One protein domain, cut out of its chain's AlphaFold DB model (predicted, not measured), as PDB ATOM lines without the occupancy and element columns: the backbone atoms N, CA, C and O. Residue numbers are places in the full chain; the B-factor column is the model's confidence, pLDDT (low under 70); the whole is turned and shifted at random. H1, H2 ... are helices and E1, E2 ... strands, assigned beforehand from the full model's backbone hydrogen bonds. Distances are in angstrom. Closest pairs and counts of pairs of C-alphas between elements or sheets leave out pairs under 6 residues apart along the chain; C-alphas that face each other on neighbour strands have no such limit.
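What this domain is: This is residues 267 to 428 of the 428 residues of an uncharacterized protein of Kocuria tytonicola (UniProt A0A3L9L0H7). Three small antiparallel sheets stand one after another along the longest axis, with H3 between the first and second and H4 between the second and third. H3 packs on one face of the second sheet, over E6 and E7, while H4 stands up from the opposite face over the edge strand E7, and the short H1 and H2 lie by the first sheet. The printed part has 162 residues with four named helices and eleven named strands, in the order H1 H2 E1 E2 E3 H3 E4 E5 E6 E7 H4 E8 E9 E10 E11, and each sheet's strands stand in chain order. The class is mixed, and the whole is compact but elongated, with a radius of gyration of the C-alphas of 16.7 A and spans of 49 by 32 by 24 A.

How they stand to each other: Start with H1, residues 267 to 270, and H2, residues 274 to 277, which are close but not clearly touching, the closest C-alphas, of Tyr 268 and Tyr 277, being 7.8 A apart. Both only graze the sheet of E1, residues 293 to 297, E2, 301 to 306, and E3, 310 to 315, a meander, each strand the antiparallel neighbour of the one before. Look for hairpins there, with N 295 to O 303 at 2.8 A and N 304 to O 312 at 2.9 A within hydrogen-bond range. H3, residues 319 to 326, only grazes that sheet but is on the next meander, E4, 341 to 343, E5, 346 to 353, E6, 356 to 363, and E7, 367 to 372, at a height of 8.3 A over the sheet. Its closest C-alpha to E7 is that of Ile 320, 5.9 A from Thr 368. Its hairpins show N 343 to O 346 at 2.9 A, N 351 to O 358 at 2.8 A and N 361 to O 369 at 2.9 A. H4, residues 376 to 383, is on the opposite face of that sheet from H3. H4 is also on the third meander, E8, 398 to 400, E9, 403 to 407, E10, 412 to 417, and E11, 423 to 427, slantwise to E10 at 36 degrees on the local plane; Ile 377 and Trp 416 have the closest C-alphas of H4 and E10, 6.1 A apart. Here N 398 to O 405 and N 406 to O 414 are 2.9 A, and N 415 to O 424 is 2.8 A. In H3 and H4 every O i to N i+4 pair is within range; H1 and H2 are too short for one.

Where its parts are: Find C-alpha 267 at (-27.111, 30.706, 353.565), where H1 begins. E5 starts at C-alpha 346, (-33.647, 42.137, 333.137), and runs 23.3 A; E6 runs 23.0 A. H3 spans 10.6 A and H4 10.8 A. E11 ends at C-alpha 427, (-20.939, 52.795, 318.526).

The domain as a whole: The C-alphas farthest apart, of Ala 275 and Ala 419, are 52.2 A apart. The printed part has no cut. The links H2 to E1, H3 to E4 and H4 to E8 are long. The mean pLDDT of the printed part is 94.6, and residue 275 is under 70.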
ATOM      1  N   ASP A 267     -26.543  29.730 354.507       90.69
ATOM      2  CA  ASP A 267     -27.111  30.706 353.565       90.69
ATOM      3  C   ASP A 267     -28.597  30.444 353.278       90.69
ATOM      4  O   ASP A 267     -29.407  31.370 353.322       90.69
ATOM      5  N   TYR A 268     -28.985  29.176 353.089       88.75
ATOM      6  CA  TYR A 268     -30.383  28.778 352.899       88.75
ATOM      7  C   TYR A 268     -31.272  29.298 354.032       88.75
ATOM      8  O   TYR A 268     -32.312  29.896 353.767       88.75
ATOM      9  N   LEU A 269     -30.868  29.117 355.294       85.56
ATOM     10  CA  LEU A 269     -31.636  29.605 356.443       85.56
ATOM     11  C   LEU A 269     -31.640  31.137 356.524       85.56
ATOM     12  O   LEU A 269     -32.690  31.721 356.790       85.56
ATOM     13  N   ALA A 270     -30.501  31.784 356.266       79.75
ATOM     14  CA  ALA A 270     -30.371  33.238 356.337       79.75
ATOM     15  C   ALA A 270     -31.207  33.974 355.276       79.75
ATOM     16  O   ALA A 270     -31.640  35.101 355.505       79.75
ATOM     17  N   THR A 271     -31.460  33.341 354.130       81.44
ATOM     18  CA  THR A 271     -32.138  33.961 352.981       81.44
ATOM     19  C   THR A 271     -33.578  33.468 352.774       81.44
ATOM     20  O   THR A 271     -34.159  33.651 351.705       81.44
ATOM     21  N   GLY A 272     -34.191  32.883 353.812       75.88
ATOM     22  CA  GLY A 272     -35.633  32.590 353.867       75.88
ATOM     23  C   GLY A 272     -36.020  31.107 353.819       75.88
ATOM     24  O   GLY A 272     -37.200  30.773 353.953       75.88
ATOM     25  N   GLY A 273     -35.054  30.201 353.678       83.00
ATOM     26  CA  GLY A 273     -35.214  28.762 353.874       83.00
ATOM     27  C   GLY A 273     -36.330  28.128 353.044       83.00
ATOM     28  O   GLY A 273     -36.544  28.461 351.875       83.00
ATOM     29  N   ALA A 274     -37.076  27.212 353.666       78.06
ATOM     30  CA  ALA A 274     -38.105  26.422 352.988       78.06
ATOM     31  C   ALA A 274     -39.218  27.293 352.388       78.06
ATOM     32  O   ALA A 274     -39.812  26.931 351.370       78.06
ATOM     33  N   ALA A 275     -39.477  28.459 352.986       69.56
ATOM     34  CA  ALA A 275     -40.480  29.401 352.509       69.56
ATOM     35  C   ALA A 275     -40.100  30.053 351.171       69.56
ATOM     36  O   ALA A 275     -40.997  30.480 350.449       69.56
ATOM     37  N   VAL A 276     -38.813  30.096 350.812       80.75
ATOM     38  CA  VAL A 276     -38.320  30.650 349.540       80.75
ATOM     39  C   VAL A 276     -37.941  29.528 348.576       80.75
ATOM     40  O   VAL A 276     -38.454  29.473 347.455       80.75
ATOM     41  N   TYR A 277     -37.107  28.591 349.026       85.25
ATOM     42  CA  TYR A 277     -36.455  27.604 348.160       85.25
ATOM     43  C   TYR A 277     -37.130  26.224 348.173       85.25
ATOM     44  O   TYR A 277     -36.881  25.404 347.290       85.25
ATOM     45  N   GLY A 278     -38.040  25.980 349.121       79.31
ATOM     46  CA  GLY A 278     -38.631  24.663 349.361       79.31
ATOM     47  C   GLY A 278     -37.706  23.742 350.154       79.31
ATOM     48  O   GLY A 278     -36.614  24.130 350.552       79.31
ATOM     49  N   GLN A 279     -38.150  22.511 350.392       80.56
ATOM     50  CA  GLN A 279     -37.363  21.492 351.091       80.56
ATOM     51  C   GLN A 279     -36.203  20.963 350.228       80.56
ATOM     52  O   GLN A 279     -36.361  20.916 349.000       80.56
ATOM     53  N   PRO A 280     -35.070  20.547 350.829       82.62
ATOM     54  CA  PRO A 280     -33.952  19.950 350.099       82.62
ATOM     55  C   PRO A 280     -34.360  18.609 349.475       82.62
ATOM     56  O   PRO A 280     -35.095  17.832 350.074       82.62
ATOM     57  N   THR A 281     -33.881  18.309 348.272       81.88
ATOM     58  CA  THR A 281     -34.225  17.079 347.532       81.88
ATOM     59  C   THR A 281     -33.165  15.985 347.655       81.88
ATOM     60  O   THR A 281     -33.394  14.856 347.230       81.88
ATOM     61  N   SER A 282     -31.987  16.305 348.192       78.31
ATOM     62  CA  SER A 282     -30.887  15.364 348.440       78.31
ATOM     63  C   SER A 282     -29.920  15.921 349.493       78.31
ATOM     64  O   SER A 282     -29.986  17.119 349.776       78.31
ATOM     65  N   PRO A 283     -28.973  15.122 350.027       84.94
ATOM     66  CA  PRO A 283     -27.769  15.661 350.667       84.94
ATOM     67  C   PRO A 283     -26.963  16.551 349.708       84.94
ATOM     68  O   PRO A 283     -27.182  16.510 348.490       84.94
ATOM     69  N   GLU A 284     -26.002  17.304 350.250       91.88
ATOM     70  CA  GLU A 284     -24.941  17.931 349.453       91.88
ATOM     71  C   GLU A 284     -24.178  16.865 348.653       91.88
ATOM     72  O   GLU A 284     -23.809  15.815 349.187       91.88
ATOM     73  N   LYS A 285     -23.934  17.133 347.372       94.69
ATOM     74  CA  LYS A 285     -23.159  16.269 346.478       94.69
ATOM     75  C   LYS A 285     -21.978  17.039 345.912       94.69
ATOM     76  O   LYS A 285     -22.101  18.231 345.642       94.69
ATOM     77  N   SER A 286     -20.860  16.349 345.702       95.38
ATOM     78  CA  SER A 286     -19.726  16.916 344.969       95.38
ATOM     79  C   SER A 286     -20.132  17.178 343.524       95.38
ATOM     80  O   SER A 286     -20.738  16.319 342.887       95.38
ATOM     81  N   THR A 287     -19.773  18.346 343.007       95.12
ATOM     82  CA  THR A 287     -19.883  18.657 341.573       95.12
ATOM     83  C   THR A 287     -18.732  18.056 340.757       95.12
ATOM     84  O   THR A 287     -18.782  18.038 339.534       95.12
ATOM     85  N   GLY A 288     -17.652  17.610 341.412       93.50
ATOM     86  CA  GLY A 288     -16.428  17.159 340.741       93.50
ATOM     87  C   GLY A 288     -15.547  18.283 340.177       93.50
ATOM     88  O   GLY A 288     -14.490  17.992 339.626       93.50
ATOM     89  N   HIS A 289     -15.918  19.558 340.346       95.56
ATOM     90  CA  HIS A 289     -15.193  20.703 339.781       95.56
ATOM     91  C   HIS A 289     -14.719  21.672 340.868       95.56
ATOM     92  O   HIS A 289     -15.520  22.132 341.675       95.56
ATOM     93  N   LEU A 290     -13.427  22.010 340.924       93.06
ATOM     94  CA  LEU A 290     -12.851  22.968 341.897       93.06
ATOM     95  C   LEU A 290     -13.270  22.745 343.374       93.06
ATOM     96  O   LEU A 290     -13.347  23.694 344.155       93.06
ATOM     97  N   GLY A 291     -13.552  21.493 343.757       93.19
ATOM     98  CA  GLY A 291     -13.932  21.113 345.123       93.19
ATOM     99  C   GLY A 291     -15.303  21.619 345.585       93.19
ATOM    100  O   GLY A 291     -15.537  21.702 346.791       93.19
ATOM    101  N   GLY A 292     -16.188  21.999 344.663       96.50
ATOM    102  CA  GLY A 292     -17.508  22.503 345.017       96.50
ATOM    103  C   GLY A 292     -18.541  21.420 345.322       96.50
ATOM    104  O   GLY A 292     -18.382  20.236 345.021       96.50
ATOM    105  N   MET A 293     -19.623  21.876 345.938       97.69
ATOM    106  CA  MET A 293     -20.774  21.080 346.335       97.69
ATOM    107  C   MET A 293     -22.041  21.698 345.753       97.69
ATOM    108  O   MET A 293     -22.107  22.907 345.530       97.69
ATOM    109  N   HIS A 294     -23.067  20.883 345.551       97.38
ATOM    110  CA  HIS A 294     -24.392  21.360 345.188       97.38
ATOM    111  C   HIS A 294     -25.490  20.608 345.945       97.38
ATOM    112  O   HIS A 294     -25.319  19.453 346.343       97.38
ATOM    113  N   GLN A 295     -26.629  21.265 346.145       96.88
ATOM    114  CA  GLN A 295     -27.811  20.690 346.780       96.88
ATOM    115  C   GLN A 295     -29.085  21.215 346.112       96.88
ATOM    116  O   GLN A 295     -29.258  22.421 345.944       96.88
ATOM    117  N   GLY A 296     -29.972  20.305 345.703       94.12
ATOM    118  CA  GLY A 296     -31.252  20.644 345.072       94.12
ATOM    119  C   GLY A 296     -32.369  20.911 346.081       94.12
ATOM    120  O   GLY A 296     -32.335  20.387 347.195       94.12
ATOM    121  N   PHE A 297     -33.361  21.705 345.675       90.94
ATOM    122  CA  PHE A 297     -34.535  22.063 346.471       90.94
ATOM    123  C   PHE A 297     -35.823  22.043 345.636       90.94
ATOM    124  O   PHE A 297     -35.828  22.325 344.436       90.94
ATOM    125  N   THR A 298     -36.938  21.733 346.297       83.81
ATOM    126  CA  THR A 298     -38.247  21.442 345.677       83.81
ATOM    127  C   THR A 298     -38.893  22.603 344.917       83.81
ATOM    128  O   THR A 298     -39.752  22.347 344.078       83.81
ATOM    129  N   ARG A 299     -38.498  23.868 345.131       84.81
ATOM    130  CA  ARG A 299     -39.027  25.017 344.361       84.81
ATOM    131  C   ARG A 299     -38.148  25.414 343.176       84.81
ATOM    132  O   ARG A 299     -38.040  26.596 342.862       84.81
ATOM    133  N   ASN A 300     -37.545  24.429 342.509       92.75
ATOM    134  CA  ASN A 300     -36.677  24.624 341.344       92.75
ATOM    135  C   ASN A 300     -35.439  25.479 341.647       92.75
ATOM    136  O   ASN A 300     -35.030  26.303 340.834       92.75
ATOM    137  N   TRP A 301     -34.824  25.261 342.808       96.88
ATOM    138  CA  TRP A 301     -33.567  25.905 343.179       96.88
ATOM    139  C   TRP A 301     -32.468  24.868 343.378       96.88
ATOM    140  O   TRP A 301     -32.714  23.758 343.851       96.88
ATOM    141  N   THR A 302     -31.235  25.246 343.061       97.94
ATOM    142  CA  THR A 302     -30.042  24.514 343.487       97.94
ATOM    143  C   THR A 302     -29.090  25.483 344.153       97.94
ATOM    144  O   THR A 302     -28.699  26.481 343.553       97.94
ATOM    145  N   TYR A 303     -28.714  25.181 345.391       98.06
ATOM    146  CA  TYR A 303     -27.569  25.825 346.008       98.06
ATOM    147  C   TYR A 303     -26.293  25.201 345.489       98.06
ATOM    148  O   TYR A 303     -26.174  23.980 345.410       98.06
ATOM    149  N   TYR A 304     -25.335  26.062 345.202       98.31
ATOM    150  CA  TYR A 304     -23.967  25.702 344.902       98.31
ATOM    151  C   TYR A 304     -23.065  26.305 345.968       98.31
ATOM    152  O   TYR A 304     -23.285  27.433 346.394       98.31
ATOM    153  N   TRP A 305     -22.039  25.573 346.376       98.12
ATOM    154  CA  TRP A 305     -20.993  26.058 347.263       98.12
ATOM    155  C   TRP A 305     -19.623  25.750 346.676       98.12
ATOM    156  O   TRP A 305     -19.402  24.672 346.130       98.12
ATOM    157  N   SER A 306     -18.681  26.673 346.837       97.06
ATOM    158  CA  SER A 306     -17.260  26.395 346.644       97.06
ATOM    159  C   SER A 306     -16.430  27.142 347.688       97.06
ATOM    160  O   SER A 306     -16.889  28.170 348.204       97.06
ATOM    161  N   PRO A 307     -15.181  26.715 347.953       94.38
ATOM    162  CA  PRO A 307     -14.280  27.453 348.838       94.38
ATOM    163  C   PRO A 307     -14.054  28.915 348.415       94.38
ATOM    164  O   PRO A 307     -13.732  29.755 349.245       94.38
ATOM    165  N   GLN A 308     -14.206  29.226 347.123       94.19
ATOM    166  CA  GLN A 308     -13.887  30.538 346.548       94.19
ATOM    167  C   GLN A 308     -15.079  31.494 346.502       94.19
ATOM    168  O   GLN A 308     -14.877  32.702 346.364       94.19
ATOM    169  N   THR A 309     -16.300  30.959 346.536       96.81
ATOM    170  CA  THR A 309     -17.528  31.738 346.330       96.81
ATOM    171  C   THR A 309     -18.457  31.715 347.526       96.81
ATOM    172  O   THR A 309     -19.289  32.598 347.621       96.81
ATOM    173  N   GLY A 310     -18.339  30.746 348.438       97.31
ATOM    174  CA  GLY A 310     -19.393  30.508 349.420       97.31
ATOM    175  C   GLY A 310     -20.631  29.877 348.777       97.31
ATOM    176  O   GLY A 310     -20.566  29.383 347.649       97.31
ATOM    177  N   ALA A 311     -21.728  29.823 349.536       97.69
ATOM    178  CA  ALA A 311     -22.961  29.150 349.138       97.69
ATOM    179  C   ALA A 311     -23.947  30.140 348.511       97.69
ATOM    180  O   ALA A 311     -24.359  31.081 349.180       97.69
ATOM    181  N   HIS A 312     -24.365  29.904 347.266       98.25
ATOM    182  CA  HIS A 312     -25.317  30.763 346.564       98.25
ATOM    183  C   HIS A 312     -26.289  29.964 345.682       98.25
ATOM    184  O   HIS A 312     -25.909  28.934 345.112       98.25
ATOM    185  N   PRO A 313     -27.546  30.425 345.544       98.12
ATOM    186  CA  PRO A 313     -28.573  29.702 344.809       98.12
ATOM    187  C   PRO A 313     -28.624  30.060 343.315       98.12
ATOM    188  O   PRO A 313     -28.428  31.209 342.919       98.12
ATOM    189  N   VAL A 314     -28.999  29.085 342.489       98.50
ATOM    190  CA  VAL A 314     -29.416  29.253 341.087       98.50
ATOM    191  C   VAL A 314     -30.870  28.801 340.944       98.50
ATOM    192  O   VAL A 314     -31.246  27.743 341.459       98.50
ATOM    193  N   LYS A 315     -31.691  29.595 340.243       97.56
ATOM    194  CA  LYS A 315     -33.103  29.294 339.970       97.56
ATOM    195  C   LYS A 315     -33.266  28.610 338.618       97.56
ATOM    196  O   LYS A 315     -32.995  29.208 337.580       97.56
ATOM    197  N   TRP A 316     -33.782  27.391 338.594       96.88
ATOM    198  CA  TRP A 316     -34.130  26.716 337.346       96.88
ATOM    199  C   TRP A 316     -35.434  27.263 336.764       96.88
ATOM    200  O   TRP A 316     -36.347  27.658 337.488       96.88
ATOM    201  N   GLY A 317     -35.512  27.304 335.433       92.88
ATOM    202  CA  GLY A 317     -36.632  27.919 334.723       92.88
ATOM    203  C   GLY A 317     -36.524  29.442 334.585       92.88
ATOM    204  O   GLY A 317     -37.339  30.019 333.871       92.88
ATOM    205  N   SER A 318     -35.525  30.097 335.200       95.44
ATOM    206  CA  SER A 318     -35.156  31.478 334.851       95.44
ATOM    207  C   SER A 318     -34.316  31.506 333.569       95.44
ATOM    208  O   SER A 318     -33.730  30.492 333.177       95.44
ATOM    209  N   GLY A 319     -34.239  32.669 332.909       96.69
ATOM    210  CA  GLY A 319     -33.378  32.846 331.734       96.69
ATOM    211  C   GLY A 319     -31.918  32.498 332.041       96.69
ATOM    212  O   GLY A 319     -31.300  31.719 331.314       96.69
ATOM    213  N   ILE A 320     -31.405  32.981 333.179       98.50
ATOM    214  CA  ILE A 320     -30.020  32.747 333.601       98.50
ATOM    215  C   ILE A 320     -29.793  31.294 334.004       98.50
ATOM    216  O   ILE A 320     -28.835  30.690 333.529       98.50
ATOM    217  N   GLY A 321     -30.669  30.696 334.815       98.00
ATOM    218  CA  GLY A 321     -30.519  29.295 335.208       98.00
ATOM    219  C   GLY A 321     -30.575  28.342 334.013       98.00
ATOM    220  O   GLY A 321     -29.791  27.398 333.926       98.00
ATOM    221  N   ASN A 322     -31.456  28.599 333.043       96.38
ATOM    222  CA  ASN A 322     -31.521  27.798 331.821       96.38
ATOM    223  C   ASN A 322     -30.244  27.925 330.979       96.38
ATOM    224  O   ASN A 322     -29.734  26.909 330.504       96.38
ATOM    225  N   ALA A 323     -29.708  29.138 330.830       98.00
ATOM    226  CA  ALA A 323     -28.474  29.370 330.087       98.00
ATOM    227  C   ALA A 323     -27.240  28.791 330.803       98.00
ATOM    228  O   ALA A 323     -26.399  28.180 330.153       98.00
ATOM    229  N   TYR A 324     -27.175  28.876 332.137       98.44
ATOM    230  CA  TYR A 324     -26.117  28.253 332.939       98.44
ATOM    231  C   TYR A 324     -26.086  26.735 332.738       98.44
ATOM    232  O   TYR A 324     -25.025  26.153 332.514       98.44
ATOM    233  N   ARG A 325     -27.261  26.092 332.718       97.62
ATOM    234  CA  ARG A 325     -27.376  24.664 332.393       97.62
ATOM    235  C   ARG A 325     -26.920  24.357 330.970       97.62
ATOM    236  O   ARG A 325     -26.150  23.422 330.781       97.62
ATOM    237  N   ALA A 326     -27.371  25.135 329.988       97.38
ATOM    238  CA  ALA A 326     -27.008  24.933 328.587       97.38
ATOM    239  C   ALA A 326     -25.502  25.113 328.330       97.38
ATOM    240  O   ALA A 326     -24.941  24.430 327.479       97.38
ATOM    241  N   ALA A 327     -24.848  25.995 329.085       96.19
ATOM    242  CA  ALA A 327     -23.421  26.256 328.958       96.19
ATOM    243  C   ALA A 327     -22.526  25.156 329.552       96.19
ATOM    244  O   ALA A 327     -21.327  25.177 329.301       96.19
ATOM    245  N   GLY A 328     -23.071  24.210 330.324       96.50
ATOM    246  CA  GLY A 328     -22.282  23.190 331.022       96.50
ATOM    247  C   GLY A 328     -21.995  23.514 332.491       96.50
ATOM    248  O   GLY A 328     -21.021  23.010 333.046       96.50
ATOM    249  N   LEU A 329     -22.843  24.334 333.124       97.12
ATOM    250  CA  LEU A 329     -22.870  24.570 334.570       97.12
ATOM    251  C   LEU A 329     -21.513  25.052 335.128       97.12
ATOM    252  O   LEU A 329     -20.850  25.916 334.539       97.12
ATOM    253  N   GLU A 330     -21.101  24.517 336.281       97.00
ATOM    254  CA  GLU A 330     -19.898  24.919 337.001       97.00
ATOM    255  C   GLU A 330     -18.620  24.674 336.195       97.00
ATOM    256  O   GLU A 330     -17.653  25.417 336.350       97.00
ATOM    257  N   CYS A 331     -18.611  23.705 335.277       96.44
ATOM    258  CA  CYS A 331     -17.466  23.470 334.400       96.44
ATOM    259  C   CYS A 331     -17.225  24.643 333.437       96.44
ATOM    260  O   CYS A 331     -16.078  24.911 333.075       96.44
ATOM    261  N   ALA A 332     -18.278  25.373 333.055       96.06
ATOM    262  CA  ALA A 332     -18.192  26.490 332.122       96.06
ATOM    263  C   ALA A 332     -18.054  27.839 332.832       96.06
ATOM    264  O   ALA A 332     -17.000  28.479 332.759       96.06
ATOM    265  N   TRP A 333     -19.097  28.286 333.536       97.12
ATOM    266  CA  TRP A 333     -19.109  29.616 334.170       97.12
ATOM    267  C   TRP A 333     -18.571  29.589 335.600       97.12
ATOM    268  O   TRP A 333     -18.226  30.638 336.149       97.12
ATOM    269  N   GLY A 334     -18.428  28.399 336.185       97.62
ATOM    270  CA  GLY A 334     -18.043  28.239 337.578       97.62
ATOM    271  C   GLY A 334     -19.207  28.453 338.534       97.62
ATOM    272  O   GLY A 334     -20.369  28.371 338.155       97.62
ATOM    273  N   TYR A 335     -18.888  28.725 339.791       98.62
ATOM    274  CA  TYR A 335     -19.862  28.791 340.874       98.62
ATOM    275  C   TYR A 335     -20.520  30.167 340.968       98.62
ATOM    276  O   TYR A 335     -19.827  31.170 340.765       98.62
ATOM    277  N   PRO A 336     -21.818  30.252 341.312       98.50
ATOM    278  CA  PRO A 336     -22.456  31.529 341.603       98.50
ATOM    279  C   PRO A 336     -21.770  32.204 342.798       98.50
ATOM    280  O   PRO A 336     -21.438  31.556 343.788       98.50
ATOM    281  N   VAL A 337     -21.571  33.516 342.698       98.12
ATOM    282  CA  VAL A 337     -20.988  34.374 343.754       98.12
ATOM    283  C   VAL A 337     -22.083  35.108 344.537       98.12
ATOM    284  O   VAL A 337     -21.824  35.790 345.520       98.12
ATOM    285  N   MET A 338     -23.321  35.020 344.058       97.75
ATOM    286  CA  MET A 338     -24.483  35.683 344.629       97.75
ATOM    287  C   MET A 338     -25.773  35.063 344.071       97.75
ATOM    288  O   MET A 338     -25.734  34.390 343.039       97.75
ATOM    289  N   ALA A 339     -26.920  35.309 344.708       96.88
ATOM    290  CA  ALA A 339     -28.232  34.969 344.143       96.88
ATOM    291  C   ALA A 339     -28.569  35.842 342.916       96.88
ATOM    292  O   ALA A 339     -28.096  36.965 342.808       96.88
ATOM    293  N   GLU A 340     -29.408  35.372 341.994       97.62
ATOM    294  CA  GLU A 340     -29.886  36.195 340.870       97.62
ATOM    295  C   GLU A 340     -30.544  37.504 341.368       97.62
ATOM    296  O   GLU A 340     -31.392  37.480 342.263       97.62
ATOM    297  N   ARG A 341     -30.167  38.653 340.793       96.75
ATOM    298  CA  ARG A 341     -30.745  39.970 341.113       96.75
ATOM    299  C   ARG A 341     -31.512  40.547 339.939       96.75
ATOM    300  O   ARG A 341     -31.038  40.536 338.805       96.75
ATOM    301  N   ALA A 342     -32.668  41.130 340.244       95.50
ATOM    302  CA  ALA A 342     -33.462  41.869 339.275       95.50
ATOM    303  C   ALA A 342     -32.783  43.189 338.879       95.50
ATOM    304  O   ALA A 342     -32.180  43.874 339.707       95.50
ATOM    305  N   LEU A 343     -32.943  43.555 337.609       93.00
ATOM    306  CA  LEU A 343     -32.576  44.845 337.036       93.00
ATOM    307  C   LEU A 343     -33.773  45.431 336.278       93.00
ATOM    308  O   LEU A 343     -34.687  44.694 335.886       93.00
ATOM    309  N   PRO A 344     -33.774  46.744 335.991       88.19
ATOM    310  CA  PRO A 344     -34.734  47.320 335.063       88.19
ATOM    311  C   PRO A 344     -34.680  46.585 333.717       88.19
ATOM    312  O   PRO A 344     -33.684  46.657 332.998       88.19
ATOM    313  N   ARG A 345     -35.768  45.877 333.384       88.06
ATOM    314  CA  ARG A 345     -35.921  45.055 332.166       88.06
ATOM    315  C   ARG A 345     -34.956  43.867 332.056       88.06
ATOM    316  O   ARG A 345     -34.644  43.443 330.946       88.06
ATOM    317  N   GLY A 346     -34.522  43.300 333.176       95.12
ATOM    318  CA  GLY A 346     -33.647  42.137 333.137       95.12
ATOM    319  C   GLY A 346     -33.310  41.558 334.501       95.12
ATOM    320  O   GLY A 346     -33.927  41.873 335.516       95.12
ATOM    321  N   ALA A 347     -32.303  40.702 334.508       97.88
ATOM    322  CA  ALA A 347     -31.686  40.177 335.716       97.88
ATOM    323  C   ALA A 347     -30.199  39.937 335.461       97.88
ATOM    324  O   ALA A 347     -29.774  39.836 334.307       97.88
ATOM    325  N   TYR A 348     -29.410  39.821 336.523       98.12
ATOM    326  CA  TYR A 348     -28.030  39.368 336.420       98.12
ATOM    327  C   TYR A 348     -27.650  38.434 337.563       98.12
ATOM    328  O   TYR A 348     -28.235  38.469 338.649       98.12
ATOM    329  N   GLN A 349     -26.638  37.614 337.308       98.62
ATOM    330  CA  GLN A 349     -25.980  36.795 338.312       98.62
ATOM    331  C   GLN A 349     -24.497  36.667 337.961       98.62
ATOM    332  O   GLN A 349     -24.139  36.448 336.800       98.62
ATOM    333  N   ASP A 350     -23.642  36.818 338.970       98.56
ATOM    334  CA  ASP A 350     -22.193  36.735 338.806       98.56
ATOM    335  C   ASP A 350     -21.688  35.333 339.177       98.56
ATOM    336  O   ASP A 350     -22.139  34.733 340.158       98.56
ATOM    337  N   PHE A 351     -20.736  34.826 338.393       98.69
ATOM    338  CA  PHE A 351     -20.143  33.494 338.525       98.69
ATOM    339  C   PHE A 351     -18.613  33.561 338.530       98.69
ATOM    340  O   PHE A 351     -18.002  34.501 338.004       98.69
ATOM    341  N   ARG A 352     -17.977  32.543 339.112       98.25
ATOM    342  CA  ARG A 352     -16.521  32.428 339.192       98.25
ATOM    343  C   ARG A 352     -16.038  31.012 338.899       98.25
ATOM    344  O   ARG A 352     -16.361  30.080 339.633       98.25
ATOM    345  N   ASN A 353     -15.181  30.880 337.886       96.75
ATOM    346  CA  ASN A 353     -14.502  29.637 337.513       96.75
ATOM    347  C   ASN A 353     -12.988  29.796 337.731       96.75
ATOM    348  O   ASN A 353     -12.268  30.323 336.876       96.75
ATOM    349  N   GLY A 354     -12.512  29.435 338.924       93.94
ATOM    350  CA  GLY A 354     -11.131  29.676 339.340       93.94
ATOM    351  C   GLY A 354     -10.783  31.172 339.337       93.94
ATOM    352  O   GLY A 354     -11.348  31.968 340.094       93.94
ATOM    353  N   GLY A 355      -9.834  31.569 338.487       94.06
ATOM    354  CA  GLY A 355      -9.459  32.977 338.300       94.06
ATOM    355  C   GLY A 355     -10.423  33.776 337.413       94.06
ATOM    356  O   GLY A 355     -10.415  35.008 337.453       94.06
ATOM    357  N   ALA A 356     -11.256  33.103 336.615       96.69
ATOM    358  CA  ALA A 356     -12.171  33.764 335.695       96.69
ATOM    359  C   ALA A 356     -13.449  34.220 336.409       96.69
ATOM    360  O   ALA A 356     -14.033  33.478 337.198       96.69
ATOM    361  N   ARG A 357     -13.890  35.445 336.108       97.94
ATOM    362  CA  ARG A 357     -15.133  36.036 336.626       97.94
ATOM    363  C   ARG A 357     -16.073  36.325 335.472       97.94
ATOM    364  O   ARG A 357     -15.636  36.868 334.456       97.94
ATOM    365  N   PHE A 358     -17.344  36.009 335.653       98.25
ATOM    366  CA  PHE A 358     -18.383  36.138 334.640       98.25
ATOM    367  C   PHE A 358     -19.598  36.850 335.223       98.25
ATOM    368  O   PHE A 358     -19.916  36.670 336.396       98.25
ATOM    369  N   ARG A 359     -20.294  37.620 334.391       98.38
ATOM    370  CA  ARG A 359     -21.639  38.123 334.671       98.38
ATOM    371  C   ARG A 359     -22.574  37.602 333.597       98.38
ATOM    372  O   ARG A 359     -22.429  37.991 332.441       98.38
ATOM    373  N   ALA A 360     -23.519  36.753 333.978       98.38
ATOM    374  CA  ALA A 360     -24.639  36.398 333.121       98.38
ATOM    375  C   ALA A 360     -25.728  37.458 333.288       98.38
ATOM    376  O   ALA A 360     -26.095  37.794 334.414       98.38
ATOM    377  N   MET A 361     -26.246  37.988 332.184       98.19
ATOM    378  CA  MET A 361     -27.344  38.950 332.197       98.19
ATOM    379  C   MET A 361     -28.465  38.474 331.295       98.19
ATOM    380  O   MET A 361     -28.222  38.144 330.139       98.19
ATOM    381  N   TYR A 362     -29.687  38.477 331.816       98.25
ATOM    382  CA  TYR A 362     -30.904  38.212 331.062       98.25
ATOM    383  C   TYR A 362     -31.601  39.519 330.691       98.25
ATOM    384  O   TYR A 362     -31.788  40.384 331.549       98.25
ATOM    385  N   SER A 363     -32.066  39.620 329.446       96.12
ATOM    386  CA  SER A 363     -33.070  40.600 329.031       96.12
ATOM    387  C   SER A 363     -34.162  39.928 328.183       96.12
ATOM    388  O   SER A 363     -33.854  39.005 327.426       96.12
ATOM    389  N   PRO A 364     -35.423  40.398 328.215       93.62
ATOM    390  CA  PRO A 364     -36.480  39.857 327.356       93.62
ATOM    391  C   PRO A 364     -36.189  39.977 325.855       93.62
ATOM    392  O   PRO A 364     -36.731  39.218 325.062       93.62
ATOM    393  N   ARG A 365     -35.357  40.949 325.453       90.75
ATOM    394  CA  ARG A 365     -35.075  41.234 324.040       90.75
ATOM    395  C   ARG A 365     -34.062  40.265 323.435       90.75
ATOM    396  O   ARG A 365     -34.156  39.972 322.250       90.75
ATOM    397  N   THR A 366     -33.074  39.842 324.216       90.69
ATOM    398  CA  THR A 366     -31.908  39.099 323.705       90.69
ATOM    399  C   THR A 366     -31.712  37.748 324.382       90.69
ATOM    400  O   THR A 366     -30.960  36.923 323.886       90.69
ATOM    401  N   GLY A 367     -32.423  37.473 325.476       96.38
ATOM    402  CA  GLY A 367     -32.171  36.302 326.304       96.38
ATOM    403  C   GLY A 367     -30.984  36.528 327.236       96.38
ATOM    404  O   GLY A 367     -30.729  37.657 327.667       96.38
ATOM    405  N   THR A 368     -30.297  35.444 327.603       98.31
ATOM    406  CA  THR A 368     -29.139  35.501 328.500       98.31
ATOM    407  C   THR A 368     -27.833  35.482 327.723       98.31
ATOM    408  O   THR A 368     -27.597  34.563 326.946       98.31
ATOM    409  N   HIS A 369     -26.967  36.451 328.015       98.12
ATOM    410  CA  HIS A 369     -25.595  36.506 327.517       98.12
ATOM    411  C   HIS A 369     -24.610  36.775 328.651       98.12
ATOM    412  O   HIS A 369     -24.964  37.363 329.680       98.12
ATOM    413  N   VAL A 370     -23.365  36.352 328.457       97.88
ATOM    414  CA  VAL A 370     -22.313  36.404 329.470       97.88
ATOM    415  C   VAL A 370     -21.220  37.391 329.086       97.88
ATOM    416  O   VAL A 370     -20.698  37.384 327.975       97.88
ATOM    417  N   VAL A 371     -20.808  38.210 330.051       98.31
ATOM    418  CA  VAL A 371     -19.602  39.038 329.956       98.31
ATOM    419  C   VAL A 371     -18.513  38.431 330.834       98.31
ATOM    420  O   VAL A 371     -18.699  38.269 332.044       98.31
ATOM    421  N   LYS A 372     -17.347  38.125 330.255       97.88
ATOM    422  CA  LYS A 372     -16.166  37.687 331.012       97.88
ATOM    423  C   LYS A 372     -15.506  38.894 331.681       97.88
ATOM    424  O   LYS A 372     -14.634  39.545 331.111       97.88
ATOM    425  N   LEU A 373     -15.914  39.193 332.914       97.56
ATOM    426  CA  LEU A 373     -15.452  40.339 333.708       97.56
ATOM    427  C   LEU A 373     -13.934  40.365 333.920       97.56
ATOM    428  O   LEU A 373     -13.338  41.430 333.986       97.56
ATOM    429  N   SER A 374     -13.289  39.200 334.011       95.94
ATOM    430  CA  SER A 374     -11.827  39.116 334.126       95.94
ATOM    431  C   SER A 374     -11.086  39.274 332.788       95.94
ATOM    432  O   SER A 374      -9.863  39.174 332.767       95.94
ATOM    433  N   GLY A 375     -11.800  39.440 331.670       95.75
ATOM    434  CA  GLY A 375     -11.244  39.658 330.335       95.75
ATOM    435  C   GLY A 375     -11.129  41.140 329.971       95.75
ATOM    436  O   GLY A 375     -11.610  42.017 330.694       95.75
ATOM    437  N   GLY A 376     -10.509  41.425 328.821       96.94
ATOM    438  CA  GLY A 376     -10.325  42.792 328.330       96.94
ATOM    439  C   GLY A 376     -11.651  43.513 328.066       96.94
ATOM    440  O   GLY A 376     -11.848  44.620 328.572       96.94
ATOM    441  N   ILE A 377     -12.570  42.883 327.317       98.25
ATOM    442  CA  ILE A 377     -13.895  43.452 327.003       98.25
ATOM    443  C   ILE A 377     -14.674  43.708 328.286       98.25
ATOM    444  O   ILE A 377     -15.123  44.832 328.505       98.25
ATOM    445  N   GLY A 378     -14.763  42.702 329.162       97.75
ATOM    446  CA  GLY A 378     -15.407  42.839 330.463       97.75
ATOM    447  C   GLY A 378     -14.839  44.011 331.254       97.75
ATOM    448  O   GLY A 378     -15.590  44.908 331.613       97.75
ATOM    449  N   SER A 379     -13.518  44.087 331.424       96.94
ATOM    450  CA  SER A 379     -12.856  45.184 332.152       96.94
ATOM    451  C   SER A 379     -13.141  46.570 331.559       96.94
ATOM    452  O   SER A 379     -13.224  47.561 332.286       96.94
ATOM    453  N   ALA A 380     -13.270  46.679 330.235       97.69
ATOM    454  CA  ALA A 380     -13.653  47.925 329.578       97.69
ATOM    455  C   ALA A 380     -15.137  48.263 329.807       97.69
ATOM    456  O   ALA A 380     -15.452  49.406 330.130       97.69
ATOM    457  N   TRP A 381     -16.020  47.266 329.743       98.12
ATOM    458  CA  TRP A 381     -17.446  47.407 330.038       98.12
ATOM    459  C   TRP A 381     -17.707  47.822 331.494       98.12
ATOM    460  O   TRP A 381     -18.511  48.719 331.740       98.12
ATOM    461  N   GLN A 382     -16.973  47.255 332.463       97.00
ATOM    462  CA  GLN A 382     -17.069  47.654 333.875       97.00
ATOM    463  C   GLN A 382     -16.703  49.132 334.063       97.00
ATOM    464  O   GLN A 382     -17.451  49.882 334.686       97.00
ATOM    465  N   ARG A 383     -15.581  49.573 333.471       97.12
ATOM    466  CA  ARG A 383     -15.139  50.980 333.520       97.12
ATOM    467  C   ARG A 383     -16.117  51.938 332.844       97.12
ATOM    468  O   ARG A 383     -16.175  53.100 333.223       97.12
ATOM    469  N   ALA A 384     -16.879  51.456 331.867       96.81
ATOM    470  CA  ALA A 384     -17.901  52.236 331.188       96.81
ATOM    471  C   ALA A 384     -19.230  52.334 331.963       96.81
ATOM    472  O   ALA A 384     -20.164  52.944 331.455       96.81
ATOM    473  N   GLY A 385     -19.342  51.753 333.163       96.19
ATOM    474  CA  GLY A 385     -20.575  51.773 333.956       96.19
ATOM    475  C   GLY A 385     -21.500  50.579 333.708       96.19
ATOM    476  O   GLY A 385     -22.694  50.660 333.989       96.19
ATOM    477  N   HIS A 386     -20.970  49.466 333.189       94.62
ATOM    478  CA  HIS A 386     -21.712  48.223 332.976       94.62
ATOM    479  C   HIS A 386     -22.990  48.416 332.129       94.62
ATOM    480  O   HIS A 386     -22.959  49.046 331.066       94.62
ATOM    481  N   GLU A 387     -24.122  47.871 332.584       93.44
ATOM    482  CA  GLU A 387     -25.423  47.962 331.929       93.44
ATOM    483  C   GLU A 387     -25.982  49.386 331.858       93.44
ATOM    484  O   GLU A 387     -26.810  49.666 330.995       93.44
ATOM    485  N   HIS A 388     -25.496  50.306 332.694       93.88
ATOM    486  CA  HIS A 388     -25.856  51.724 332.613       93.88
ATOM    487  C   HIS A 388     -25.083  52.450 331.502       93.88
ATOM    488  O   HIS A 388     -25.558  53.452 330.974       93.88
ATOM    489  N   GLY A 389     -23.909  51.934 331.125       95.81
ATOM    490  CA  GLY A 389     -23.065  52.478 330.065       95.81
ATOM    491  C   GLY A 389     -23.383  51.889 328.700       95.81
ATOM    492  O   GLY A 389     -24.128  52.462 327.904       95.81
ATOM    493  N   TRP A 390     -22.798  50.727 328.402       96.56
ATOM    494  CA  TRP A 390     -22.972  50.093 327.088       96.56
ATOM    495  C   TRP A 390     -24.293  49.333 326.956       96.56
ATOM    496  O   TRP A 390     -24.667  48.949 325.847       96.56
ATOM    497  N   GLY A 391     -25.018  49.150 328.059       95.38
ATOM    498  CA  GLY A 391     -26.243  48.364 328.087       95.38
ATOM    499  C   GLY A 391     -25.990  46.886 328.380       95.38
ATOM    500  O   GLY A 391     -24.890  46.481 328.766       95.38
ATOM    501  N   TYR A 392     -27.032  46.083 328.187       96.62
ATOM    502  CA  TYR A 392     -26.987  44.631 328.340       96.62
ATOM    503  C   TYR A 392     -26.175  43.993 327.206       96.62
ATOM    504  O   TYR A 392     -26.236  44.484 326.075       96.62
ATOM    505  N   PRO A 393     -25.455  42.886 327.454       97.31
ATOM    506  CA  PRO A 393     -24.869  42.098 326.379       97.31
ATOM    507  C   PRO A 393     -25.965  41.555 325.446       97.31
ATOM    508  O   PRO A 393     -27.021  41.099 325.887       97.31
ATOM    509  N   VAL A 394     -25.709  41.631 324.141       97.44
ATOM    510  CA  VAL A 394     -26.584  41.150 323.048       97.44
ATOM    511  C   VAL A 394     -26.002  39.894 322.392       97.44
ATOM    512  O   VAL A 394     -26.678  39.195 321.647       97.44
ATOM    513  N   THR A 395     -24.725  39.624 322.644       97.88
ATOM    514  CA  THR A 395     -24.029  38.402 322.254       97.88
ATOM    515  C   THR A 395     -23.146  37.964 323.411       97.88
ATOM    516  O   THR A 395     -22.759  38.791 324.242       97.88
ATOM    517  N   ASP A 396     -22.737  36.701 323.419       97.31
ATOM    518  CA  ASP A 396     -21.509  36.315 324.117       97.31
ATOM    519  C   ASP A 396     -20.285  36.886 323.370       97.31
ATOM    520  O   ASP A 396     -20.420  37.485 322.293       97.31
ATOM    521  N   GLU A 397     -19.085  36.741 323.937       97.00
ATOM    522  CA  GLU A 397     -17.855  37.014 323.184       97.00
ATOM    523  C   GLU A 397     -17.757  36.041 321.997       97.00
ATOM    524  O   GLU A 397     -17.814  34.825 322.174       97.00
ATOM    525  N   TYR A 398     -17.591  36.566 320.784       97.56
ATOM    526  CA  TYR A 398     -17.431  35.776 319.562       97.56
ATOM    527  C   TYR A 398     -16.104  36.087 318.874       97.56
ATOM    528  O   TYR A 398     -15.548  37.180 318.998       97.56
ATOM    529  N   ALA A 399     -15.579  35.102 318.147       97.50
ATOM    530  CA  ALA A 399     -14.324  35.242 317.423       97.50
ATOM    531  C   ALA A 399     -14.454  36.228 316.254       97.50
ATOM    532  O   ALA A 399     -15.412  36.184 315.484       97.50
ATOM    533  N   VAL A 400     -13.443  37.083 316.103       96.88
ATOM    534  CA  VAL A 400     -13.242  37.958 314.942       96.88
ATOM    535  C   VAL A 400     -11.790  37.865 314.481       96.88
ATOM    536  O   VAL A 400     -10.924  37.369 315.209       96.88
ATOM    537  N   ALA A 401     -11.497  38.362 313.278       95.12
ATOM    538  CA  ALA A 401     -10.122  38.455 312.802       95.12
ATOM    539  C   ALA A 401      -9.260  39.232 313.817       95.12
ATOM    540  O   ALA A 401      -9.556  40.373 314.160       95.12
ATOM    541  N   GLY A 402      -8.214  38.586 314.334       92.88
ATOM    542  CA  GLY A 402      -7.288  39.192 315.294       92.88
ATOM    543  C   GLY A 402      -7.745  39.207 316.758       92.88
ATOM    544  O   GLY A 402      -6.983  39.687 317.600       92.88
ATOM    545  N   GLY A 403      -8.915  38.661 317.118       97.00
ATOM    546  CA  GLY A 403      -9.354  38.699 318.514       97.00
ATOM    547  C   GLY A 403     -10.782  38.236 318.807       97.00
ATOM    548  O   GLY A 403     -11.265  37.258 318.241       97.00
ATOM    549  N   LEU A 404     -11.420  38.913 319.761       98.12
ATOM    550  CA  LEU A 404     -12.782  38.638 320.226       98.12
ATOM    551  C   LEU A 404     -13.604  39.921 320.173       98.12
ATOM    552  O   LEU A 404     -13.067  40.996 320.427       98.12
ATOM    553  N   ALA A 405     -14.898  39.814 319.894       98.25
ATOM    554  CA  ALA A 405     -15.820  40.936 319.943       98.25
ATOM    555  C   ALA A 405     -17.090  40.596 320.727       98.25
ATOM    556  O   ALA A 405     -17.467  39.434 320.847       98.25
ATOM    557  N   GLN A 406     -17.761  41.619 321.248       98.62
ATOM    558  CA  GLN A 406     -19.047  41.492 321.930       98.62
ATOM    559  C   GLN A 406     -19.916  42.721 321.656       98.62
ATOM    560  O   GLN A 406     -19.409  43.846 321.597       98.62
ATOM    561  N   LYS A 407     -21.222  42.504 321.466       98.19
ATOM    562  CA  LYS A 407     -22.205  43.566 321.194       98.19
ATOM    563  C   LYS A 407     -23.050  43.861 322.433       98.19
ATOM    564  O   LYS A 407     -23.393  42.942 323.174       98.19
ATOM    565  N   PHE A 408     -23.439  45.121 322.608       98.00
ATOM    566  CA  PHE A 408     -24.229  45.596 323.747       98.00
ATOM    567  C   PHE A 408     -25.425  46.456 323.310       98.00
ATOM    568  O   PHE A 408     -25.431  47.052 322.230       98.00
ATOM    569  N   SER A 409     -26.457  46.523 324.154       95.88
ATOM    570  CA  SER A 409     -27.784  47.024 323.782       95.88
ATOM    571  C   SER A 409     -27.852  48.523 323.488       95.88
ATOM    572  O   SER A 409     -28.790  48.943 322.817       95.88
ATOM    573  N   ASN A 410     -26.879  49.325 323.938       95.75
ATOM    574  CA  ASN A 410     -26.822  50.765 323.642       95.75
ATOM    575  C   ASN A 410     -26.047  51.078 322.342       95.75
ATOM    576  O   ASN A 410     -25.621  52.216 322.130       95.75
ATOM    577  N   GLY A 411     -25.864  50.070 321.480       96.38
ATOM    578  CA  GLY A 411     -25.233  50.192 320.161       96.38
ATOM    579  C   GLY A 411     -23.717  49.993 320.164       96.38
ATOM    580  O   GLY A 411     -23.072  50.219 319.145       96.38
ATOM    581  N   TYR A 412     -23.133  49.581 321.293       98.00
ATOM    582  CA  TYR A 412     -21.687  49.417 321.417       98.00
ATOM    583  C   TYR A 412     -21.214  48.046 320.928       98.00
ATOM    584  O   TYR A 412     -21.804  47.015 321.261       98.00
ATOM    585  N   VAL A 413     -20.095  48.033 320.206       98.06
ATOM    586  CA  VAL A 413     -19.328  46.828 319.871       98.06
ATOM    587  C   VAL A 413     -17.910  46.996 320.397       98.06
ATOM    588  O   VAL A 413     -17.165  47.868 319.942       98.06
ATOM    589  N   ALA A 414     -17.537  46.159 321.360       98.00
ATOM    590  CA  ALA A 414     -16.191  46.117 321.915       98.00
ATOM    591  C   ALA A 414     -15.409  44.977 321.265       98.00
ATOM    592  O   ALA A 414     -15.902  43.855 321.208       98.00
ATOM    593  N   THR A 415     -14.200  45.261 320.787       98.19
ATOM    594  CA  THR A 415     -13.291  44.285 320.174       98.19
ATOM    595  C   THR A 415     -11.981  44.264 320.944       98.19
ATOM    596  O   THR A 415     -11.302  45.285 321.043       98.19
ATOM    597  N   TRP A 416     -11.629  43.113 321.503       98.25
ATOM    598  CA  TRP A 416     -10.327  42.858 322.107       98.25
ATOM    599  C   TRP A 416      -9.362  42.301 321.067       98.25
ATOM    600  O   TRP A 416      -9.674  41.322 320.394       98.25
ATOM    601  N   HIS A 417      -8.177  42.899 320.973       97.25
ATOM    602  CA  HIS A 417      -7.143  42.551 320.003       97.25
ATOM    603  C   HIS A 417      -6.096  41.645 320.638       97.25
ATOM    604  O   HIS A 417      -5.362  42.071 321.531       97.25
ATOM    605  N   ARG A 418      -5.966  40.413 320.137       95.06
ATOM    606  CA  ARG A 418      -5.051  39.403 320.691       95.06
ATOM    607  C   ARG A 418      -3.593  39.855 320.676       95.06
ATOM    608  O   ARG A 418      -2.873  39.587 321.628       95.06
ATOM    609  N   ALA A 419      -3.178  40.551 319.619       95.00
ATOM    610  CA  ALA A 419      -1.791  40.978 319.434       95.00
ATOM    611  C   ALA A 419      -1.345  42.077 320.412       95.00
ATOM    612  O   ALA A 419      -0.169  42.155 320.748       95.00
ATOM    613  N   THR A 420      -2.263  42.940 320.861       95.19
ATOM    614  CA  THR A 420      -1.918  44.119 321.677       95.19
ATOM    615  C   THR A 420      -2.529  44.094 323.074       95.19
ATOM    616  O   THR A 420      -2.189  44.931 323.906       95.19
ATOM    617  N   GLY A 421      -3.486  43.199 323.326       92.62
ATOM    618  CA  GLY A 421      -4.295  43.183 324.541       92.62
ATOM    619  C   GLY A 421      -5.275  44.360 324.663       92.62
ATOM    620  O   GLY A 421      -6.007  44.434 325.651       92.62
ATOM    621  N   LYS A 422      -5.309  45.282 323.690       95.50
ATOM    622  CA  LYS A 422      -6.150  46.486 323.728       95.50
ATOM    623  C   LYS A 422      -7.599  46.167 323.374       95.50
ATOM    624  O   LYS A 422      -7.878  45.243 322.614       95.50
ATOM    625  N   VAL A 423      -8.514  46.985 323.891       97.69
ATOM    626  CA  VAL A 423      -9.935  46.960 323.523       97.69
ATOM    627  C   VAL A 423     -10.270  48.224 322.748       97.69
ATOM    628  O   VAL A 423     -10.064  49.326 323.252       97.69
ATOM    629  N   THR A 424     -10.806  48.065 321.543       97.12
ATOM    630  CA  THR A 424     -11.409  49.149 320.762       97.12
ATOM    631  C   THR A 424     -12.920  49.069 320.872       97.12
ATOM    632  O   THR A 424     -13.484  47.976 320.832       97.12
ATOM    633  N   VAL A 425     -13.582  50.215 320.981       97.00
ATOM    634  CA  VAL A 425     -15.035  50.291 321.138       97.00
ATOM    635  C   VAL A 425     -15.592  51.176 320.035       97.00
ATOM    636  O   VAL A 425     -15.100  52.279 319.822       97.00
ATOM    637  N   THR A 426     -16.610  50.686 319.341       95.75
ATOM    638  CA  THR A 426     -17.354  51.439 318.322       95.75
ATOM    639  C   THR A 426     -18.814  51.544 318.741       95.75
ATOM    640  O   THR A 426     -19.299  50.684 319.481       95.75
ATOM    641  N   ARG A 427     -19.502  52.605 318.313       92.75
ATOM    642  CA  ARG A 427     -20.939  52.795 318.526       92.75
ATOM    643  C   ARG A 427     -21.600  52.986 317.164       92.75
ATOM    644  O   ARG A 427     -21.141  53.838 316.405       92.75
ATOM    645  N   GLY A 428     -22.587  52.145 316.872       73.56
ATOM    646  CA  GLY A 428     -23.418  52.243 315.670       73.56
ATOM    647  C   GLY A 428     -24.505  53.296 315.776       73.56
ATOM    648  O   GLY A 428     -24.829  53.698 316.922       73.56
TER     649      GLY A 428